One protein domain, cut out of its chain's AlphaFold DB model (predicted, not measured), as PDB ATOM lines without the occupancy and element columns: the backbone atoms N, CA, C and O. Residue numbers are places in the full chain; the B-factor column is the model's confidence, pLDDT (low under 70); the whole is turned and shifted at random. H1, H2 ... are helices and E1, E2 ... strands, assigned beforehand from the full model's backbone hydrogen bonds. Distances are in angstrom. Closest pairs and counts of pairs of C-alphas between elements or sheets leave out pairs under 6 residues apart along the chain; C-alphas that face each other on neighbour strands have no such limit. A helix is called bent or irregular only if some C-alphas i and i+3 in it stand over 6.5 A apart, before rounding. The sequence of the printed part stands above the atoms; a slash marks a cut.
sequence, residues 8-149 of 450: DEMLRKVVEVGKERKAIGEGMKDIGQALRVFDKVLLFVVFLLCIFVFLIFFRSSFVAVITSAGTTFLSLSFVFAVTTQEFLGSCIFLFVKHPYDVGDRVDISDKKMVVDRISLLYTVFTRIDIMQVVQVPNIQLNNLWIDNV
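Overview. This is residues 8 to 149 of the 450 residues of the protein "Putative MscS family protein" of Tolypocladium ophioglossoides (strain CBS 100239) (UniProt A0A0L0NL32). What does the model look like as a whole? A small, strongly twisted sheet of five strands, E1 to E5, makes a head beside one very long helix, H1, which runs past the sheet and makes the longest axis. The bent helix H2 folds back from the far end of H1 to the head, leaving an open gap between H1 and H2b, and the short H3 packs on H2b. What are its parts and size? The printed part has 142 residues, with named elements in the order H1 H2 E1 E2 E3 E4 H3 E5, a mixed class of three helices and five strands; the sheet, E4 E3 E2 E1 E5, is antiparallel. It is only just loose, close to extended, with a radius of gyration of the C-alphas of 21.7 A, a rod spanning 79 by 28 by 23 A.

Along the chain. Where are the strands? E1 is residues 105 to 108, E2 111 to 118 with 17.8 A from first to last C-alpha, E3 122 to 127 with 15.6 A, E4 133 to 137 and E5 146 to 148, ending at C-alpha 148 (148.181, 140.656, 198.200). Where are the helices? H1, residues 8 to 58, runs 74.5 A from C-alpha 8 (158.232, 118.287, 191.618) to C-alpha 58 (155.115, 166.010, 248.792). H2, residues 62 to 97, was assigned as one helix by its hydrogen bonds but is bent, C-alphas 79 and 82 being 7.3 A apart: arm H2a is 62 to 79, 25.3 A, and arm H2b is 82 to 97, 20.6 A. H3 is residues 138 to 141.

Arrangement. How is the sheet joined? E1 to E4 form a meander, each strand the antiparallel neighbour of the one before; N 106 and O 113 of E1 and E2 are 2.8 A apart, N 126 and O 114 of E3 and E2 2.8 A, and N 134 and O 125 of E4 and E3 2.7 A. Edge strand E5 is antiparallel to E1, with N 107 and O 147 at 2.9 A. How do the helices stand? H1 only grazes the sheet with residues 23 to 31, the closest C-alphas of H1 and E2 being Gly 27 and Arg 117, 5.8 A. H2b touches H3, closest at C-alphas Ser 90 and Asn 138, 5.2 A, and H1 and H2b are apart. Are the helix backbones in order? Every O i to N i+4 pair is within hydrogen-bond range in H1, 12 of 14 in H2a and 11 of 12 in H2b; H3 is too short for such a pair.

Size, cuts and confidence. How far does it reach? The two C-alphas farthest apart are those of Asp 8 and Ser 60, 78.7 A, and residues 8 to 18 of H1 stand free. Is anything cut or uncertain? The printed part has no cut and no long link, and pLDDT is under 70 at residue 27, residues 30 to 31, residue 34 and residues 59 to 62.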
ATOM      1  N   ASP A   8     157.853 116.878 191.774       81.81
ATOM      2  CA  ASP A   8     158.232 118.287 191.618       81.81
ATOM      3  C   ASP A   8     157.303 119.242 192.373       81.81
ATOM      4  O   ASP A   8     157.720 120.305 192.834       81.81
ATOM      5  N   GLU A   9     156.022 118.896 192.478       81.19
ATOM      6  CA  GLU A   9     155.045 119.675 193.234       81.19
ATOM      7  C   GLU A   9     155.281 119.530 194.735       81.19
ATOM      8  O   GLU A   9     155.299 120.537 195.443       81.19
ATOM      9  N   MET A  10     155.571 118.311 195.195       85.44
ATOM     10  CA  MET A  10     155.966 118.052 196.577       85.44
ATOM     11  C   MET A  10     157.266 118.783 196.934       85.44
ATOM     12  O   MET A  10     157.307 119.499 197.932       85.44
ATOM     13  N   LEU A  11     158.306 118.678 196.101       87.19
ATOM     14  CA  LEU A  11     159.585 119.354 196.319       87.19
ATOM     15  C   LEU A  11     159.405 120.873 196.352       87.19
ATOM     16  O   LEU A  11     159.890 121.533 197.270       87.19
ATOM     17  N   ARG A  12     158.651 121.433 195.397       83.50
ATOM     18  CA  ARG A  12     158.346 122.868 195.363       83.50
ATOM     19  C   ARG A  12     157.613 123.308 196.628       83.50
ATOM     20  O   ARG A  12     158.008 124.316 197.205       83.50
ATOM     21  N   LYS A  13     156.609 122.551 197.080       83.50
ATOM     22  CA  LYS A  13     155.855 122.867 198.300       83.50
ATOM     23  C   LYS A  13     156.716 122.789 199.555       83.50
ATOM     24  O   LYS A  13     156.627 123.676 200.395       83.50
ATOM     25  N   VAL A  14     157.597 121.797 199.670       90.12
ATOM     26  CA  VAL A  14     158.529 121.692 200.805       90.12
ATOM     27  C   VAL A  14     159.511 122.866 200.830       90.12
ATOM     28  O   VAL A  14     159.745 123.445 201.890       90.12
ATOM     29  N   VAL A  15     160.058 123.258 199.675       87.19
ATOM     30  CA  VAL A  15     160.960 124.418 199.573       87.19
ATOM     31  C   VAL A  15     160.231 125.725 199.895       87.19
ATOM     32  O   VAL A  15     160.790 126.568 200.592       87.19
ATOM     33  N   GLU A  16     159.002 125.895 199.411       82.38
ATOM     34  CA  GLU A  16     158.144 127.052 199.696       82.38
ATOM     35  C   GLU A  16     157.885 127.176 201.204       82.38
ATOM     36  O   GLU A  16     158.257 128.184 201.798       82.38
ATOM     37  N   VAL A  17     157.430 126.099 201.851       84.56
ATOM     38  CA  VAL A  17     157.215 126.055 203.309       84.56
ATOM     39  C   VAL A  17     158.511 126.314 204.086       84.56
ATOM     40  O   VAL A  17     158.504 126.989 205.116       84.56
ATOM     41  N   GLY A  18     159.648 125.796 203.614       85.62
ATOM     42  CA  GLY A  18     160.949 126.048 204.234       85.62
ATOM     43  C   GLY A  18     161.354 127.524 204.175       85.62
ATOM     44  O   GLY A  18     161.838 128.074 205.166       85.62
ATOM     45  N   LYS A  19     161.121 128.179 203.031       83.00
ATOM     46  CA  LYS A  19     161.373 129.614 202.852       83.00
ATOM     47  C   LYS A  19     160.430 130.462 203.698       83.00
ATOM     48  O   LYS A  19     160.916 131.349 204.388       83.00
ATOM     49  N   GLU A  20     159.136 130.147 203.711       78.44
ATOM     50  CA  GLU A  20     158.142 130.814 204.562       78.44
ATOM     51  C   GLU A  20     158.540 130.730 206.042       78.44
ATOM     52  O   GLU A  20     158.604 131.744 206.733       78.44
ATOM     53  N   ARG A  21     158.912 129.540 206.534       82.25
ATOM     54  CA  ARG A  21     159.362 129.372 207.928       82.25
ATOM     55  C   ARG A  21     160.612 130.180 208.250       82.25
ATOM     56  O   ARG A  21     160.711 130.735 209.344       82.25
ATOM     57  N   LYS A  22     161.568 130.236 207.322       82.88
ATOM     58  CA  LYS A  22     162.776 131.046 207.494       82.88
ATOM     59  C   LYS A  22     162.433 132.538 207.548       82.88
ATOM     60  O   LYS A  22     162.910 133.220 208.448       82.88
ATOM     61  N   ALA A  23     161.566 133.004 206.650       74.06
ATOM     62  CA  ALA A  23     161.102 134.387 206.596       74.06
ATOM     63  C   ALA A  23     160.368 134.798 207.888       74.06
ATOM     64  O   ALA A  23     160.653 135.852 208.452       74.06
ATOM     65  N   ILE A  24     159.510 133.923 208.430       74.69
ATOM     66  CA  ILE A  24     158.848 134.134 209.728       74.69
ATOM     67  C   ILE A  24     159.878 134.233 210.862       74.69
ATOM     68  O   ILE A  24     159.781 135.117 211.715       74.69
ATOM     69  N   GLY A  25     160.878 133.346 210.877       76.56
ATOM     70  CA  GLY A  25     161.936 133.355 211.891       76.56
ATOM     71  C   GLY A  25     162.770 134.640 211.877       76.56
ATOM     72  O   GLY A  25     163.072 135.190 212.937       76.56
ATOM     73  N   GLU A  26     163.108 135.138 210.686       74.25
ATOM     74  CA  GLU A  26     163.818 136.410 210.508       74.25
ATOM     75  C   GLU A  26     162.937 137.601 210.924       74.25
ATOM     76  O   GLU A  26     163.366 138.422 211.738       74.25
ATOM     77  N   GLY A  27     161.668 137.635 210.500       66.25
ATOM     78  CA  GLY A  27     160.713 138.682 210.877       66.25
ATOM     79  C   GLY A  27     160.450 138.774 212.386       66.25
ATOM     80  O   GLY A  27     160.426 139.868 212.953       66.25
ATOM     81  N   MET A  28     160.320 137.636 213.079       70.50
ATOM     82  CA  MET A  28     160.122 137.602 214.536       70.50
ATOM     83  C   MET A  28     161.304 138.191 215.313       70.50
ATOM     84  O   MET A  28     161.105 138.821 216.355       70.50
ATOM     85  N   LYS A  29     162.534 137.992 214.829       72.19
ATOM     86  CA  LYS A  29     163.734 138.524 215.485       72.19
ATOM     87  C   LYS A  29     163.761 140.053 215.431       72.19
ATOM     88  O   LYS A  29     164.035 140.688 216.454       72.19
ATOM     89  N   ASP A  30     163.424 140.624 214.279       66.88
ATOM     90  CA  ASP A  30     163.433 142.071 214.056       66.88
ATOM     91  C   ASP A  30     162.314 142.773 214.841       66.88
ATOM     92  O   ASP A  30     162.564 143.765 215.537       66.88
ATOM     93  N   ILE A  31     161.101 142.207 214.838       67.75
ATOM     94  CA  ILE A  31     159.976 142.706 215.650       67.75
ATOM     95  C   ILE A  31     160.313 142.619 217.143       67.75
ATOM     96  O   ILE A  31     160.095 143.575 217.891       67.75
ATOM     97  N   GLY A  32     160.902 141.504 217.586       71.62
ATOM     98  CA  GLY A  32     161.325 141.324 218.973       71.62
ATOM     99  C   GLY A  32     162.351 142.367 219.427       71.62
ATOM    100  O   GLY A  32     162.301 142.827 220.569       71.62
ATOM    101  N   GLN A  33     163.261 142.791 218.546       72.81
ATOM    102  CA  GLN A  33     164.213 143.862 218.846       72.81
ATOM    103  C   GLN A  33     163.528 145.232 218.932       72.81
ATOM    104  O   GLN A  33     163.812 145.987 219.867       72.81
ATOM    105  N   ALA A  34     162.610 145.543 218.014       66.12
ATOM    106  CA  ALA A  34     161.851 146.793 218.042       66.12
ATOM    107  C   ALA A  34     160.999 146.922 219.320       66.12
ATOM    108  O   ALA A  34     161.016 147.969 219.973       66.12
ATOM    109  N   LEU A  35     160.332 145.839 219.738       74.12
ATOM    110  CA  LEU A  35     159.526 145.806 220.963       74.12
ATOM    111  C   LEU A  35     160.355 146.053 222.229       74.12
ATOM    112  O   LEU A  35     159.907 146.780 223.111       74.12
ATOM    113  N   ARG A  36     161.585 145.530 222.317       78.50
ATOM    114  CA  ARG A  36     162.470 145.803 223.468       78.50
ATOM    115  C   ARG A  36     162.862 147.273 223.584       78.50
ATOM    116  O   ARG A  36     163.088 147.759 224.688       78.50
ATOM    117  N   VAL A  37     163.010 147.974 222.460       74.94
ATOM    118  CA  VAL A  37     163.302 149.414 222.476       74.94
ATOM    119  C   VAL A  37     162.061 150.191 222.911       74.94
ATOM    120  O   VAL A  37     162.173 151.084 223.746       74.94
ATOM    121  N   PHE A  38     160.884 149.806 222.413       77.69
ATOM    122  CA  PHE A  38     159.613 150.396 222.828       77.69
ATOM    123  C   PHE A  38     159.354 150.230 224.331       77.69
ATOM    124  O   PHE A  38     159.016 151.205 224.996       77.69
ATOM    125  N   ASP A  39     159.593 149.038 224.882       83.94
ATOM    126  CA  ASP A  39     159.437 148.759 226.313       83.94
ATOM    127  C   ASP A  39     160.307 149.686 227.178       83.94
ATOM    128  O   ASP A  39     159.831 150.277 228.142       83.94
ATOM    129  N   LYS A  40     161.557 149.942 226.769       82.88
ATOM    130  CA  LYS A  40     162.434 150.905 227.459       82.88
ATOM    131  C   LYS A  40     161.900 152.337 227.420       82.88
ATOM    132  O   LYS A  40     162.020 153.052 228.413       82.88
ATOM    133  N   VAL A  41     161.329 152.765 226.292       80.62
ATOM    134  CA  VAL A  41     160.721 154.100 226.161       80.62
ATOM    135  C   VAL A  41     159.475 154.206 227.038       80.62
ATOM    136  O   VAL A  41     159.320 155.187 227.763       80.62
ATOM    137  N   LEU A  42     158.614 153.187 227.030       84.38
ATOM    138  CA  LEU A  42     157.411 153.152 227.857       84.38
ATOM    139  C   LEU A  42     157.765 153.142 229.349       84.38
ATOM    140  O   LEU A  42     157.181 153.905 230.116       84.38
ATOM    141  N   LEU A  43     158.777 152.370 229.754       89.62
ATOM    142  CA  LEU A  43     159.289 152.355 231.125       89.62
ATOM    143  C   LEU A  43     159.828 153.734 231.531       89.62
ATOM    144  O   LEU A  43     159.537 154.199 232.628       89.62
ATOM    145  N   PHE A  44     160.532 154.439 230.640       86.19
ATOM    146  CA  PHE A  44     160.975 155.814 230.891       86.19
ATOM    147  C   PHE A  44     159.803 156.791 231.097       86.19
ATOM    148  O   PHE A  44     159.842 157.618 232.009       86.19
ATOM    149  N   VAL A  45     158.729 156.674 230.309       85.25
ATOM    150  CA  VAL A  45     157.511 157.488 230.482       85.25
ATOM    151  C   VAL A  45     156.808 157.163 231.802       85.25
ATOM    152  O   VAL A  45     156.430 158.077 232.536       85.25
ATOM    153  N   VAL A  46     156.669 155.878 232.142       91.06
ATOM    154  CA  VAL A  46     156.105 155.437 233.429       91.06
ATOM    155  C   VAL A  46     156.949 155.961 234.591       91.06
ATOM    156  O   VAL A  46     156.399 156.472 235.561       91.06
ATOM    157  N   PHE A  47     158.276 155.920 234.475       91.06
ATOM    158  CA  PHE A  47     159.192 156.473 235.471       91.06
ATOM    159  C   PHE A  47     158.993 157.984 235.669       91.06
ATOM    160  O   PHE A  47     158.891 158.440 236.809       91.06
ATOM    161  N   LEU A  48     158.857 158.759 234.586       85.06
ATOM    162  CA  LEU A  48     158.520 160.184 234.677       85.06
ATOM    163  C   LEU A  48     157.166 160.408 235.361       85.06
ATOM    164  O   LEU A  48     157.066 161.265 236.238       85.06
ATOM    165  N   LEU A  49     156.139 159.621 235.023       85.88
ATOM    166  CA  LEU A  49     154.836 159.687 235.694       85.88
ATOM    167  C   LEU A  49     154.943 159.375 237.190       85.88
ATOM    168  O   LEU A  49     154.350 160.089 237.996       85.88
ATOM    169  N   CYS A  50     155.731 158.374 237.583       88.00
ATOM    170  CA  CYS A  50     155.987 158.074 238.991       88.00
ATOM    171  C   CYS A  50     156.639 159.259 239.719       88.00
ATOM    172  O   CYS A  50     156.229 159.574 240.835       88.00
ATOM    173  N   ILE A  51     157.594 159.955 239.087       84.31
ATOM    174  CA  ILE A  51     158.178 161.190 239.636       84.31
ATOM    175  C   ILE A  51     157.097 162.262 239.811       84.31
ATOM    176  O   ILE A  51     157.011 162.864 240.881       84.31
ATOM    177  N   PHE A  52     156.242 162.483 238.807       79.12
ATOM    178  CA  PHE A  52     155.145 163.450 238.910       79.12
ATOM    179  C   PHE A  52     154.185 163.116 240.055       79.12
ATOM    180  O   PHE A  52     153.856 164.001 240.841       79.12
ATOM    181  N   VAL A  53     153.793 161.847 240.202       82.50
ATOM    182  CA  VAL A  53     152.947 161.386 241.313       82.50
ATOM    183  C   VAL A  53     153.629 161.631 242.658       82.50
ATOM    184  O   VAL A  53     153.007 162.169 243.569       82.50
ATOM    185  N   PHE A  54     154.919 161.320 242.786       83.69
ATOM    186  CA  PHE A  54     155.662 161.569 244.021       83.69
ATOM    187  C   PHE A  54     155.721 163.066 244.376       83.69
ATOM    188  O   PHE A  54     155.542 163.445 245.534       83.69
ATOM    189  N   LEU A  55     155.902 163.934 243.377       77.38
ATOM    190  CA  LEU A  55     155.903 165.388 243.561       77.38
ATOM    191  C   LEU A  55     154.522 165.943 243.955       77.38
ATOM    192  O   LEU A  55     154.480 166.885 244.750       77.38
ATOM    193  N   ILE A  56     153.421 165.347 243.467       75.00
ATOM    194  CA  ILE A  56     152.045 165.670 243.902       75.00
ATOM    195  C   ILE A  56     151.899 165.452 245.410       75.00
ATOM    196  O   ILE A  56     151.388 166.323 246.109       75.00
ATOM    197  N   PHE A  57     152.363 164.307 245.920       77.06
ATOM    198  CA  PHE A  57     152.189 163.941 247.329       77.06
ATOM    199  C   PHE A  57     153.015 164.803 248.300       77.06
ATOM    200  O   PHE A  57     152.576 165.035 249.423       77.06
ATOM    201  N   PHE A  58     154.192 165.294 247.895       75.94
ATOM    202  CA  PHE A  58     155.115 166.010 248.792       75.94
ATOM    203  C   PHE A  58     154.973 167.543 248.804       75.94
ATOM    204  O   PHE A  58     155.527 168.196 249.692       75.94
ATOM    205  N   ARG A  59     154.281 168.163 247.836       67.00
ATOM    206  CA  ARG A  59     154.224 169.634 247.698       67.00
ATOM    207  C   ARG A  59     152.794 170.168 247.820       67.00
ATOM    208  O   ARG A  59     151.983 170.005 246.919       67.00
ATOM    209  N   SER A  60     152.520 170.955 248.866       64.94
ATOM    210  CA  SER A  60     151.214 171.618 249.070       64.94
ATOM    211  C   SER A  60     150.862 172.679 248.005       64.94
ATOM    212  O   SER A  60     149.708 173.084 247.909       64.94
ATOM    213  N   SER A  61     151.832 173.133 247.201       66.50
ATOM    214  CA  SER A  61     151.673 174.163 246.151       66.50
ATOM    215  C   SER A  61     151.738 173.585 244.729       66.50
ATOM    216  O   SER A  61     152.051 174.297 243.775       66.50
ATOM    217  N   PHE A  62     151.504 172.280 244.571       68.12
ATOM    218  CA  PHE A  62     151.736 171.568 243.313       68.12
ATOM    219  C   PHE A  62     150.809 172.006 242.166       68.12
ATOM    220  O   PHE A  62     151.209 171.960 241.005       68.12
ATOM    221  N   VAL A  63     149.617 172.531 242.477       73.44
ATOM    222  CA  VAL A  63     148.664 173.046 241.474       73.44
ATOM    223  C   VAL A  63     149.307 174.119 240.584       73.44
ATOM    224  O   VAL A  63     149.142 174.074 239.372       73.44
ATOM    225  N   ALA A  64     150.117 175.025 241.146       74.62
ATOM    226  CA  ALA A  64     150.796 176.065 240.366       74.62
ATOM    227  C   ALA A  64     151.868 175.499 239.412       74.62
ATOM    228  O   ALA A  64     152.058 176.026 238.317       74.62
ATOM    229  N   VAL A  65     152.535 174.409 239.808       76.25
ATOM    230  CA  VAL A  65     153.539 173.710 238.988       76.25
ATOM    231  C   VAL A  65     152.869 172.905 237.874       76.25
ATOM    232  O   VAL A  65     153.373 172.892 236.757       76.25
ATOM    233  N   ILE A  66     151.708 172.288 238.127       76.75
ATOM    234  CA  ILE A  66     150.914 171.643 237.069       76.75
ATOM    235  C   ILE A  66     150.429 172.680 236.064       76.75
ATOM    236  O   ILE A  66     150.497 172.426 234.870       76.75
ATOM    237  N   THR A  67     149.947 173.840 236.515       80.12
ATOM    238  CA  THR A  67     149.424 174.868 235.606       80.12
ATOM    239  C   THR A  67     150.511 175.394 234.663       80.12
ATOM    240  O   THR A  67     150.251 175.567 233.474       80.12
ATOM    241  N   SER A  68     151.744 175.589 235.150       77.56
ATOM    242  CA  SER A  68     152.877 176.007 234.308       77.56
ATOM    243  C   SER A  68     153.471 174.866 233.469       77.56
ATOM    244  O   SER A  68     153.861 175.076 232.320       77.56
ATOM    245  N   ALA A  69     153.502 173.637 233.990       80.56
ATOM    246  CA  ALA A  69     153.911 172.465 233.220       80.56
ATOM    247  C   ALA A  69     152.869 172.089 232.154       80.56
ATOM    248  O   ALA A  69     153.231 171.620 231.083       80.56
ATOM    249  N   GLY A  70     151.583 172.333 232.405       84.56
ATOM    250  CA  GLY A  70     150.464 171.995 231.529       84.56
ATOM    251  C   GLY A  70     150.489 172.764 230.213       84.56
ATOM    252  O   GLY A  70     150.267 172.169 229.164       84.56
ATOM    253  N   THR A  71     150.846 174.051 230.231       83.94
ATOM    254  CA  THR A  71     151.056 174.829 228.995       83.94
ATOM    255  C   THR A  71     152.260 174.321 228.204       83.94
ATOM    256  O   THR A  71     152.213 174.289 226.975       83.94
ATOM    257  N   THR A  72     153.303 173.853 228.897       83.44
ATOM    258  CA  THR A  72     154.489 173.239 228.281       83.44
ATOM    259  C   THR A  72     154.167 171.865 227.686       83.44
ATOM    260  O   THR A  72     154.599 171.557 226.583       83.44
ATOM    261  N   PHE A  73     153.362 171.039 228.359       84.62
ATOM    262  CA  PHE A  73     152.900 169.763 227.811       84.62
ATOM    263  C   PHE A  73     151.944 169.950 226.641       84.62
ATOM    264  O   PHE A  73     152.019 169.202 225.669       84.62
ATOM    265  N   LEU A  74     151.080 170.963 226.700       87.69
ATOM    266  CA  LEU A  74     150.191 171.303 225.600       87.69
ATOM    267  C   LEU A  74     150.992 171.746 224.370       87.69
ATOM    268  O   LEU A  74     150.758 171.223 223.283       87.69
ATOM    269  N   SER A  75     151.981 172.632 224.523       88.25
ATOM    270  CA  SER A  75     152.844 173.024 223.401       88.25
ATOM    271  C   SER A  75     153.655 171.841 222.863       88.25
ATOM    272  O   SER A  75     153.718 171.640 221.651       88.25
ATOM    273  N   LEU A  76     154.183 170.992 223.749       86.19
ATOM    274  CA  LEU A  76     154.910 169.780 223.381       86.19
ATOM    275  C   LEU A  76     154.018 168.755 222.654       86.19
ATOM    276  O   LEU A  76     154.486 168.067 221.747       86.19
ATOM    277  N   SER A  77     152.724 168.692 222.989       88.25
ATOM    278  CA  SER A  77     151.754 167.823 222.313       88.25
ATOM    279  C   SER A  77     151.543 168.223 220.854       88.25
ATOM    280  O   SER A  77     151.488 167.348 219.997       88.25
ATOM    281  N   PHE A  78     151.527 169.525 220.544       90.38
ATOM    282  CA  PHE A  78     151.443 169.996 219.159       90.38
ATOM    283  C   PHE A  78     152.711 169.667 218.366       90.38
ATOM    284  O   PHE A  78     152.615 169.313 217.194       90.38
ATOM    285  N   VAL A  79     153.885 169.717 219.005       90.12
ATOM    286  CA  VAL A  79     155.161 169.348 218.366       90.12
ATOM    287  C   VAL A  79     155.210 167.852 218.043       90.12
ATOM    288  O   VAL A  79     155.618 167.474 216.947       90.12
ATOM    289  N   PHE A  80     154.765 166.990 218.963       88.12
ATOM    290  CA  PHE A  80     154.789 165.534 218.774       88.12
ATOM    291  C   PHE A  80     153.525 164.946 218.144       88.12
ATOM    292  O   PHE A  80     153.481 163.733 217.926       88.12
ATOM    293  N   ALA A  81     152.505 165.754 217.842       89.69
ATOM    294  CA  ALA A  81     151.239 165.274 217.288       89.69
ATOM    295  C   ALA A  81     151.461 164.442 216.016       89.69
ATOM    296  O   ALA A  81     150.959 163.323 215.917       89.69
ATOM    297  N   VAL A  82     152.290 164.942 215.093       89.88
ATOM    298  CA  VAL A  82     152.599 164.264 213.823       89.88
ATOM    299  C   VAL A  82     153.329 162.943 214.068       89.88
ATOM    300  O   VAL A  82     152.908 161.905 213.566       89.88
ATOM    301  N   THR A  83     154.369 162.939 214.904       88.00
ATOM    302  CA  THR A  83     155.128 161.718 215.228       88.00
ATOM    303  C   THR A  83     154.254 160.671 215.920       88.00
ATOM    304  O   THR A  83     154.347 159.481 215.625       88.00
ATOM    305  N   THR A  84     153.368 161.109 216.818       86.94
ATOM    306  CA  THR A  84     152.425 160.228 217.518       86.94
ATOM    307  C   THR A  84     151.405 159.642 216.545       86.94
ATOM    308  O   THR A  84     151.094 158.454 216.629       86.94
ATOM    309  N   GLN A  85     150.924 160.437 215.587       90.25
ATOM    310  CA  GLN A  85     150.026 159.980 214.529       90.25
ATOM    311  C   GLN A  85     150.703 158.962 213.604       90.25
ATOM    312  O   GLN A  85     150.100 157.931 213.304       90.25
ATOM    313  N   GLU A  86     151.948 159.200 213.179       90.50
ATOM    314  CA  GLU A  86     152.708 158.236 212.376       90.50
ATOM    315  C   GLU A  86     152.933 156.925 213.134       90.50
ATOM    316  O   GLU A  86     152.723 155.845 212.577       90.50
ATOM    317  N   PHE A  87     153.297 157.004 214.416       86.62
ATOM    318  CA  PHE A  87     153.509 155.836 215.266       86.62
ATOM    319  C   PHE A  87     152.220 155.029 215.461       86.62
ATOM    320  O   PHE A  87     152.178 153.838 215.150       86.62
ATOM    321  N   LEU A  88     151.146 155.672 215.933       87.94
ATOM    322  CA  LEU A  88     149.871 155.007 216.197       87.94
ATOM    323  C   LEU A  88     149.251 154.459 214.906       87.94
ATOM    324  O   LEU A  88     148.787 153.320 214.883       87.94
ATOM    325  N   GLY A  89     149.289 155.240 213.823       91.06
ATOM    326  CA  GLY A  89     148.809 154.819 212.509       91.06
ATOM    327  C   GLY A  89     149.552 153.588 211.994       91.06
ATOM    328  O   GLY A  89     148.919 152.651 211.506       91.06
ATOM    329  N   SER A  90     150.873 153.540 212.178       89.88
ATOM    330  CA  SER A  90     151.686 152.382 211.794       89.88
ATOM    331  C   SER A  90     151.392 151.149 212.657       89.88
ATOM    332  O   SER A  90     151.260 150.050 212.121       89.88
ATOM    333  N   CYS A  91     151.200 151.312 213.971       86.00
ATOM    334  CA  CYS A  91     150.805 150.221 214.868       86.00
ATOM    335  C   CYS A  91     149.441 149.623 214.490       86.00
ATOM    336  O   CYS A  91     149.304 148.404 214.402       86.00
ATOM    337  N   ILE A  92     148.438 150.466 214.224       89.94
ATOM    338  CA  ILE A  92     147.107 150.012 213.792       89.94
ATOM    339  C   ILE A  92     147.206 149.293 212.441       89.94
ATOM    340  O   ILE A  92     146.613 148.230 212.256       89.94
ATOM    341  N   PHE A  93     147.975 149.838 211.498       91.19
ATOM    342  CA  PHE A  93     148.177 149.225 210.187       91.19
ATOM    343  C   PHE A  93     148.787 147.816 210.287       91.19
ATOM    344  O   PHE A  93     148.270 146.887 209.667       91.19
ATOM    345  N   LEU A  94     149.826 147.633 211.108       86.75
ATOM    346  CA  LEU A  94     150.521 146.349 211.235       86.75
ATOM    347  C   LEU A  94     149.772 145.310 212.075       86.75
ATOM    348  O   LEU A  94     149.708 144.149 211.674       86.75
ATOM    349  N   PHE A  95     149.234 145.703 213.234       83.06
ATOM    350  CA  PHE A  95     148.674 144.759 214.210       83.06
ATOM    351  C   PHE A  95     147.162 144.575 214.098       83.06
ATOM    352  O   PHE A  95     146.659 143.521 214.474       83.06
ATOM    353  N   VAL A  96     146.433 145.586 213.613       87.94
ATOM    354  CA  VAL A  96     144.965 145.525 213.517       87.94
ATOM    355  C   VAL A  96     144.527 145.206 212.094       87.94
ATOM    356  O   VAL A  96     143.787 144.250 211.890       87.94
ATOM    357  N   LYS A  97     144.967 145.993 211.100       90.31
ATOM    358  CA  LYS A  97     144.576 145.767 209.695       90.31
ATOM    359  C   LYS A  97     145.300 144.572 209.082       90.31
ATOM    360  O   LYS A  97     144.676 143.772 208.397       90.31
ATOM    361  N   HIS A  98     146.606 144.487 209.319       89.19
ATOM    362  CA  HIS A  98     147.455 143.360 208.950       89.19
ATOM    363  C   HIS A  98     147.283 142.865 207.483       89.19
ATOM    364  O   HIS A  98     146.900 141.714 207.227       89.19
ATOM    365  N   PRO A  99     147.536 143.738 206.483       91.44
ATOM    366  CA  PRO A  99     147.257 143.437 205.072       91.44
ATOM    367  C   PRO A  99     148.202 142.395 204.444       91.44
ATOM    368  O   PRO A  99     147.827 141.731 203.474       91.44
ATOM    369  N   TYR A 100     149.415 142.240 204.977       93.25
ATOM    370  CA  TYR A 100     150.425 141.296 204.494       93.25
ATOM    371  C   TYR A 100     151.393 140.882 205.601       93.25
ATOM    372  O   TYR A 100     151.535 141.580 206.608       93.25
ATOM    373  N   ASP A 101     152.086 139.774 205.352       89.75
ATOM    374  CA  ASP A 101     153.133 139.205 206.195       89.75
ATOM    375  C   ASP A 101     154.518 139.262 205.546       89.75
ATOM    376  O   ASP A 101     154.675 139.535 204.355       89.75
ATOM    377  N   VAL A 102     155.549 138.974 206.343       87.94
ATOM    378  CA  VAL A 102     156.911 138.779 205.834       87.94
ATOM    379  C   VAL A 102     156.935 137.594 204.866       87.94
ATOM    380  O   VAL A 102     156.486 136.500 205.201       87.94
ATOM    381  N   GLY A 103     157.493 137.809 203.676       86.38
ATOM    382  CA  GLY A 103     157.528 136.837 202.585       86.38
ATOM    383  C   GLY A 103     156.360 136.947 201.604       86.38
ATOM    384  O   GLY A 103     156.424 136.340 200.534       86.38
ATOM    385  N   ASP A 104     155.328 137.747 201.898       91.38
ATOM    386  CA  ASP A 104     154.234 137.951 200.955       91.38
ATOM    387  C   ASP A 104     154.708 138.753 199.737       91.38
ATOM    388  O   ASP A 104     155.284 139.837 199.836       91.38
ATOM    389  N   ARG A 105     154.382 138.244 198.552       91.81
ATOM    390  CA  ARG A 105     154.289 139.021 197.321       91.81
ATOM    391  C   ARG A 105     153.052 139.918 197.343       91.81
ATOM    392  O   ARG A 105     151.925 139.419 197.445       91.81
ATOM    393  N   VAL A 106     153.284 141.212 197.167       94.50
ATOM    394  CA  VAL A 106     152.279 142.270 197.114       94.50
ATOM    395  C   VAL A 106     152.525 143.178 195.913       94.50
ATOM    396  O   VAL A 106     153.668 143.504 195.588       94.50
ATOM    397  N   ASP A 107     151.445 143.622 195.287       93.56
ATOM    398  CA  ASP A 107     151.482 144.631 194.239       93.56
ATOM    399  C   ASP A 107     150.927 145.937 194.836       93.56
ATOM    400  O   ASP A 107     149.807 145.988 195.346       93.56
ATOM    401  N   ILE A 108     151.756 146.986 194.867       93.75
ATOM    402  CA  ILE A 108     151.406 148.285 195.467       93.75
ATOM    403  C   ILE A 108     151.617 149.365 194.416       93.75
ATOM    404  O   ILE A 108     152.755 149.609 194.005       93.75
ATOM    405  N   SER A 109     150.536 150.025 193.994       89.56
ATOM    406  CA  SER A 109     150.570 151.051 192.936       89.56
ATOM    407  C   SER A 109     151.345 150.573 191.697       89.56
ATOM    408  O   SER A 109     152.338 151.192 191.302       89.56
ATOM    409  N   ASP A 110     150.947 149.414 191.164       87.31
ATOM    410  CA  ASP A 110     151.530 148.744 189.989       87.31
ATOM    411  C   ASP A 110     152.990 148.280 190.130       87.31
ATOM    412  O   ASP A 110     153.605 147.815 189.169       87.31
ATOM    413  N   LYS A 111     153.570 148.362 191.334       91.50
ATOM    414  CA  LYS A 111     154.923 147.867 191.613       91.50
ATOM    415  C   LYS A 111     154.848 146.505 192.277       91.50
ATOM    416  O   LYS A 111     154.336 146.384 193.389       91.50
ATOM    417  N   LYS A 112     155.440 145.509 191.619       92.56
ATOM    418  CA  LYS A 112     155.523 144.133 192.113       92.56
ATOM    419  C   LYS A 112     156.642 144.003 193.131       92.56
ATOM    420  O   LYS A 112     157.816 144.228 192.813       92.56
ATOM    421  N   MET A 113     156.289 143.643 194.355       93.56
ATOM    422  CA  MET A 113     157.206 143.627 195.488       93.56
ATOM    423  C   MET A 113     157.011 142.381 196.350       93.56
ATOM    424  O   MET A 113     155.934 141.797 196.393       93.56
ATOM    425  N   VAL A 114     158.066 141.969 197.045       92.75
ATOM    426  CA  VAL A 114     158.011 140.963 198.114       92.75
ATOM    427  C   VAL A 114     158.376 141.640 199.424       92.75
ATOM    428  O   VAL A 114     159.295 142.454 199.452       92.75
ATOM    429  N   VAL A 115     157.647 141.341 200.495       92.94
ATOM    430  CA  VAL A 115     157.932 141.848 201.840       92.94
ATOM    431  C   VAL A 115     159.145 141.109 202.407       92.94
ATOM    432  O   VAL A 115     159.060 139.914 202.671       92.94
ATOM    433  N   ASP A 116     160.253 141.810 202.647       88.81
ATOM    434  CA  ASP A 116     161.456 141.195 203.227       88.81
ATOM    435  C   ASP A 116     161.473 141.300 204.748       88.81
ATOM    436  O   ASP A 116     161.768 140.336 205.447       88.81
ATOM    437  N   ARG A 117     161.184 142.497 205.272       85.25
ATOM    438  CA  ARG A 117     161.141 142.753 206.715       85.25
ATOM    439  C   ARG A 117     160.122 143.828 207.048       85.25
ATOM    440  O   ARG A 117     160.001 144.835 206.349       85.25
ATOM    441  N   ILE A 118     159.442 143.640 208.171       87.38
ATOM    442  CA  ILE A 118     158.471 144.591 208.707       87.38
ATOM    443  C   ILE A 118     159.083 145.233 209.950       87.38
ATOM    444  O   ILE A 118     159.461 144.550 210.899       87.38
ATOM    445  N   SER A 119     159.198 146.557 209.944       85.31
ATOM    446  CA  SER A 119     159.545 147.361 211.116       85.31
ATOM    447  C   SER A 119     158.337 148.186 211.548       85.31
ATOM    448  O   SER A 119     157.381 148.370 210.798       85.31
ATOM    449  N   LEU A 120     158.371 148.710 212.773       82.56
ATOM    450  CA  LEU A 120     157.197 149.359 213.354       82.56
ATOM    451  C   LEU A 120     156.740 150.602 212.567       82.56
ATOM    452  O   LEU A 120     155.546 150.776 212.364       82.56
ATOM    453  N   LEU A 121     157.669 151.433 212.081       86.06
ATOM    454  CA  LEU A 121     157.356 152.667 211.337       86.06
ATOM    455  C   LEU A 121     157.430 152.511 209.811       86.06
ATOM    456  O   LEU A 121     156.914 153.350 209.073       86.06
ATOM    457  N   TYR A 122     158.085 151.465 209.317       89.75
ATOM    458  CA  TYR A 122     158.310 151.251 207.891       89.75
ATOM    459  C   TYR A 122     158.387 149.767 207.562       89.75
ATOM    460  O   TYR A 122     158.757 148.949 208.399       89.75
ATOM    461  N   THR A 123     158.137 149.432 206.308       92.00
ATOM    462  CA  THR A 123     158.320 148.085 205.778       92.00
ATOM    463  C   THR A 123     159.357 148.124 204.667       92.00
ATOM    464  O   THR A 123     159.476 149.115 203.940       92.00
ATOM    465  N   VAL A 124     160.156 147.067 204.570       91.62
ATOM    466  CA  VAL A 124     161.155 146.906 203.519       91.62
ATOM    467  C   VAL A 124     160.714 145.807 202.579       91.62
ATOM    468  O   VAL A 124     160.335 144.712 202.996       91.62
ATOM    469  N   PHE A 125     160.786 146.142 201.306       94.62
ATOM    470  CA  PHE A 125     160.346 145.341 200.193       94.62
ATOM    471  C   PHE A 125     161.506 145.098 199.239       94.62
ATOM    472  O   PHE A 125     162.311 145.999 199.019       94.62
ATOM    473  N   THR A 126     161.523 143.958 198.565       92.81
ATOM    474  CA  THR A 126     162.336 143.754 197.366       92.81
ATOM    475  C   THR A 126     161.442 143.835 196.138       92.81
ATOM    476  O   THR A 126     160.474 143.087 195.998       92.81
ATOM    477  N   ARG A 127     161.752 144.753 195.219       92.69
ATOM    478  CA  ARG A 127     161.077 144.840 193.918       92.69
ATOM    479  C   ARG A 127     161.458 143.664 193.041       92.69
ATOM    480  O   ARG A 127     162.638 143.389 192.861       92.69
ATOM    481  N   ILE A 128     160.463 143.036 192.429       88.06
ATOM    482  CA  ILE A 128     160.653 141.813 191.641       88.06
ATOM    483  C   ILE A 128     161.224 142.124 190.256       88.06
ATOM    484  O   ILE A 128     162.021 141.357 189.730       88.06
ATOM    485  N   ASP A 129     160.878 143.283 189.699       86.06
ATOM    486  CA  ASP A 129     161.293 143.643 188.342       86.06
ATOM    487  C   ASP A 129     162.787 144.022 188.258       86.06
ATOM    488  O   ASP A 129     163.451 143.707 187.277       86.06
ATOM    489  N   ILE A 130     163.325 144.690 189.288       88.50
ATOM    490  CA  ILE A 130     164.696 145.256 189.290       88.50
ATOM    491  C   ILE A 130     165.571 144.636 190.399       88.50
ATOM    492  O   ILE A 130     166.753 144.944 190.501       88.50
ATOM    493  N   MET A 131     165.017 143.764 191.251       88.06
ATOM    494  CA  MET A 131     165.714 143.182 192.415       88.06
ATOM    495  C   MET A 131     166.313 144.239 193.359       88.06
ATOM    496  O   MET A 131     167.375 144.047 193.948       88.06
ATOM    497  N   GLN A 132     165.633 145.380 193.504       89.50
ATOM    498  CA  GLN A 132     166.050 146.474 194.383       89.50
ATOM    499  C   GLN A 132     165.299 146.438 195.708       89.50
ATOM    500  O   GLN A 132     164.076 146.283 195.726       89.50
ATOM    501  N   VAL A 133     166.024 146.675 196.798       91.25
ATOM    502  CA  VAL A 133     165.449 146.836 198.134       91.25
ATOM    503  C   VAL A 133     164.890 148.254 198.278       91.25
ATOM    504  O   VAL A 133     165.585 149.239 198.036       91.25
ATOM    505  N   VAL A 134     163.627 148.362 198.672       92.75
ATOM    506  CA  VAL A 134     162.867 149.604 198.821       92.75
ATOM    507  C   VAL A 134     162.263 149.653 200.212       92.75
ATOM    508  O   VAL A 134     161.610 148.718 200.656       92.75
ATOM    509  N   GLN A 135     162.439 150.777 200.892       93.06
ATOM    510  CA  GLN A 135     161.834 151.033 202.192       93.06
ATOM    511  C   GLN A 135     160.670 152.006 202.033       93.06
ATOM    512  O   GLN A 135     160.820 153.044 201.388       93.06
ATOM    513  N   VAL A 136     159.523 151.685 202.632       94.00
ATOM    514  CA  VAL A 136     158.324 152.530 202.579       94.00
ATOM    515  C   VAL A 136     157.756 152.728 203.988       94.00
ATOM    516  O   VAL A 136     157.570 151.741 204.704       94.00
ATOM    517  N   PRO A 137     157.468 153.972 204.413       93.75
ATOM    518  CA  PRO A 137     156.798 154.241 205.683       93.75
ATOM    519  C   PRO A 137     155.402 153.613 205.742       93.75
ATOM    520  O   PRO A 137     154.615 153.726 204.799       93.75
ATOM    521  N   ASN A 138     155.049 153.014 206.878       93.00
ATOM    522  CA  ASN A 138     153.757 152.340 207.047       93.00
ATOM    523  C   ASN A 138     152.581 153.329 206.976       93.00
ATOM    524  O   ASN A 138     151.519 152.990 206.457       93.00
ATOM    525  N   ILE A 139     152.786 154.576 207.414       92.12
ATOM    526  CA  ILE A 139     151.780 155.640 207.297       92.12
ATOM    527  C   ILE A 139     151.410 155.943 205.836       92.12
ATOM    528  O   ILE A 139     150.257 156.248 205.546       92.12
ATOM    529  N   GLN A 140     152.361 155.806 204.904       93.62
ATOM    530  CA  GLN A 140     152.105 155.980 203.477       93.62
ATOM    531  C   GLN A 140     151.357 154.773 202.907       93.62
ATOM    532  O   GLN A 140     150.388 154.944 202.172       93.62
ATOM    533  N   LEU A 141     151.763 153.561 203.295       93.94
ATOM    534  CA  LEU A 141     151.133 152.307 202.867       93.94
ATOM    535  C   LEU A 141     149.667 152.218 203.296       93.94
ATOM    536  O   LEU A 141     148.846 151.684 202.561       93.94
ATOM    537  N   ASN A 142     149.318 152.803 204.441       92.19
ATOM    538  CA  ASN A 142     147.945 152.854 204.936       92.19
ATOM    539  C   ASN A 142     146.973 153.615 204.007       92.19
ATOM    540  O   ASN A 142     145.765 153.410 204.107       92.19
ATOM    541  N   ASN A 143     147.489 154.476 203.123       91.81
ATOM    542  CA  ASN A 143     146.696 155.263 202.174       91.81
ATOM    543  C   ASN A 143     146.714 154.688 200.747       91.81
ATOM    544  O   ASN A 143     146.091 155.262 199.854       91.81
ATOM    545  N   LEU A 144     147.446 153.597 200.509       93.62
ATOM    546  CA  LEU A 144     147.587 152.981 199.190       93.62
ATOM    547  C   LEU A 144     146.758 151.698 199.093       93.62
ATOM    548  O   LEU A 144     146.527 151.006 200.083       93.62
ATOM    549  N   TRP A 145     146.349 151.369 197.869       93.31
ATOM    550  CA  TRP A 145     145.784 150.061 197.550       93.31
ATOM    551  C   TRP A 145     146.901 149.015 197.576       93.31
ATOM    552  O   TRP A 145     147.987 149.245 197.038       93.31
ATOM    553  N   ILE A 146     146.638 147.898 198.249       94.19
ATOM    554  CA  ILE A 146     147.604 146.824 198.474       94.19
ATOM    555  C   ILE A 146     146.973 145.523 197.993       94.19
ATOM    556  O   ILE A 146     146.101 144.966 198.664       94.19
ATOM    557  N   ASP A 147     147.458 145.014 196.866       94.12
ATOM    558  CA  ASP A 147     146.994 143.753 196.305       94.12
ATOM    559  C   ASP A 147     147.906 142.619 196.771       94.12
ATOM    560  O   ASP A 147     149.050 142.474 196.335       94.12
ATOM    561  N   ASN A 148     147.414 141.791 197.695       94.12
ATOM    562  CA  ASN A 148     148.181 140.656 198.200       94.12
ATOM    563  C   ASN A 148     148.018 139.434 197.283       94.12
ATOM    564  O   ASN A 148     147.060 138.658 197.373       94.12
ATOM    565  N   VAL A 149     149.001 139.246 196.406       92.62
ATOM    566  CA  VAL A 149     149.059 138.141 195.443       92.62
ATOM    567  C   VAL A 149     149.244 136.790 196.141       92.62
ATOM    568  O   VAL A 149     148.738 135.772 195.669       92.62
TER     569      VAL A 149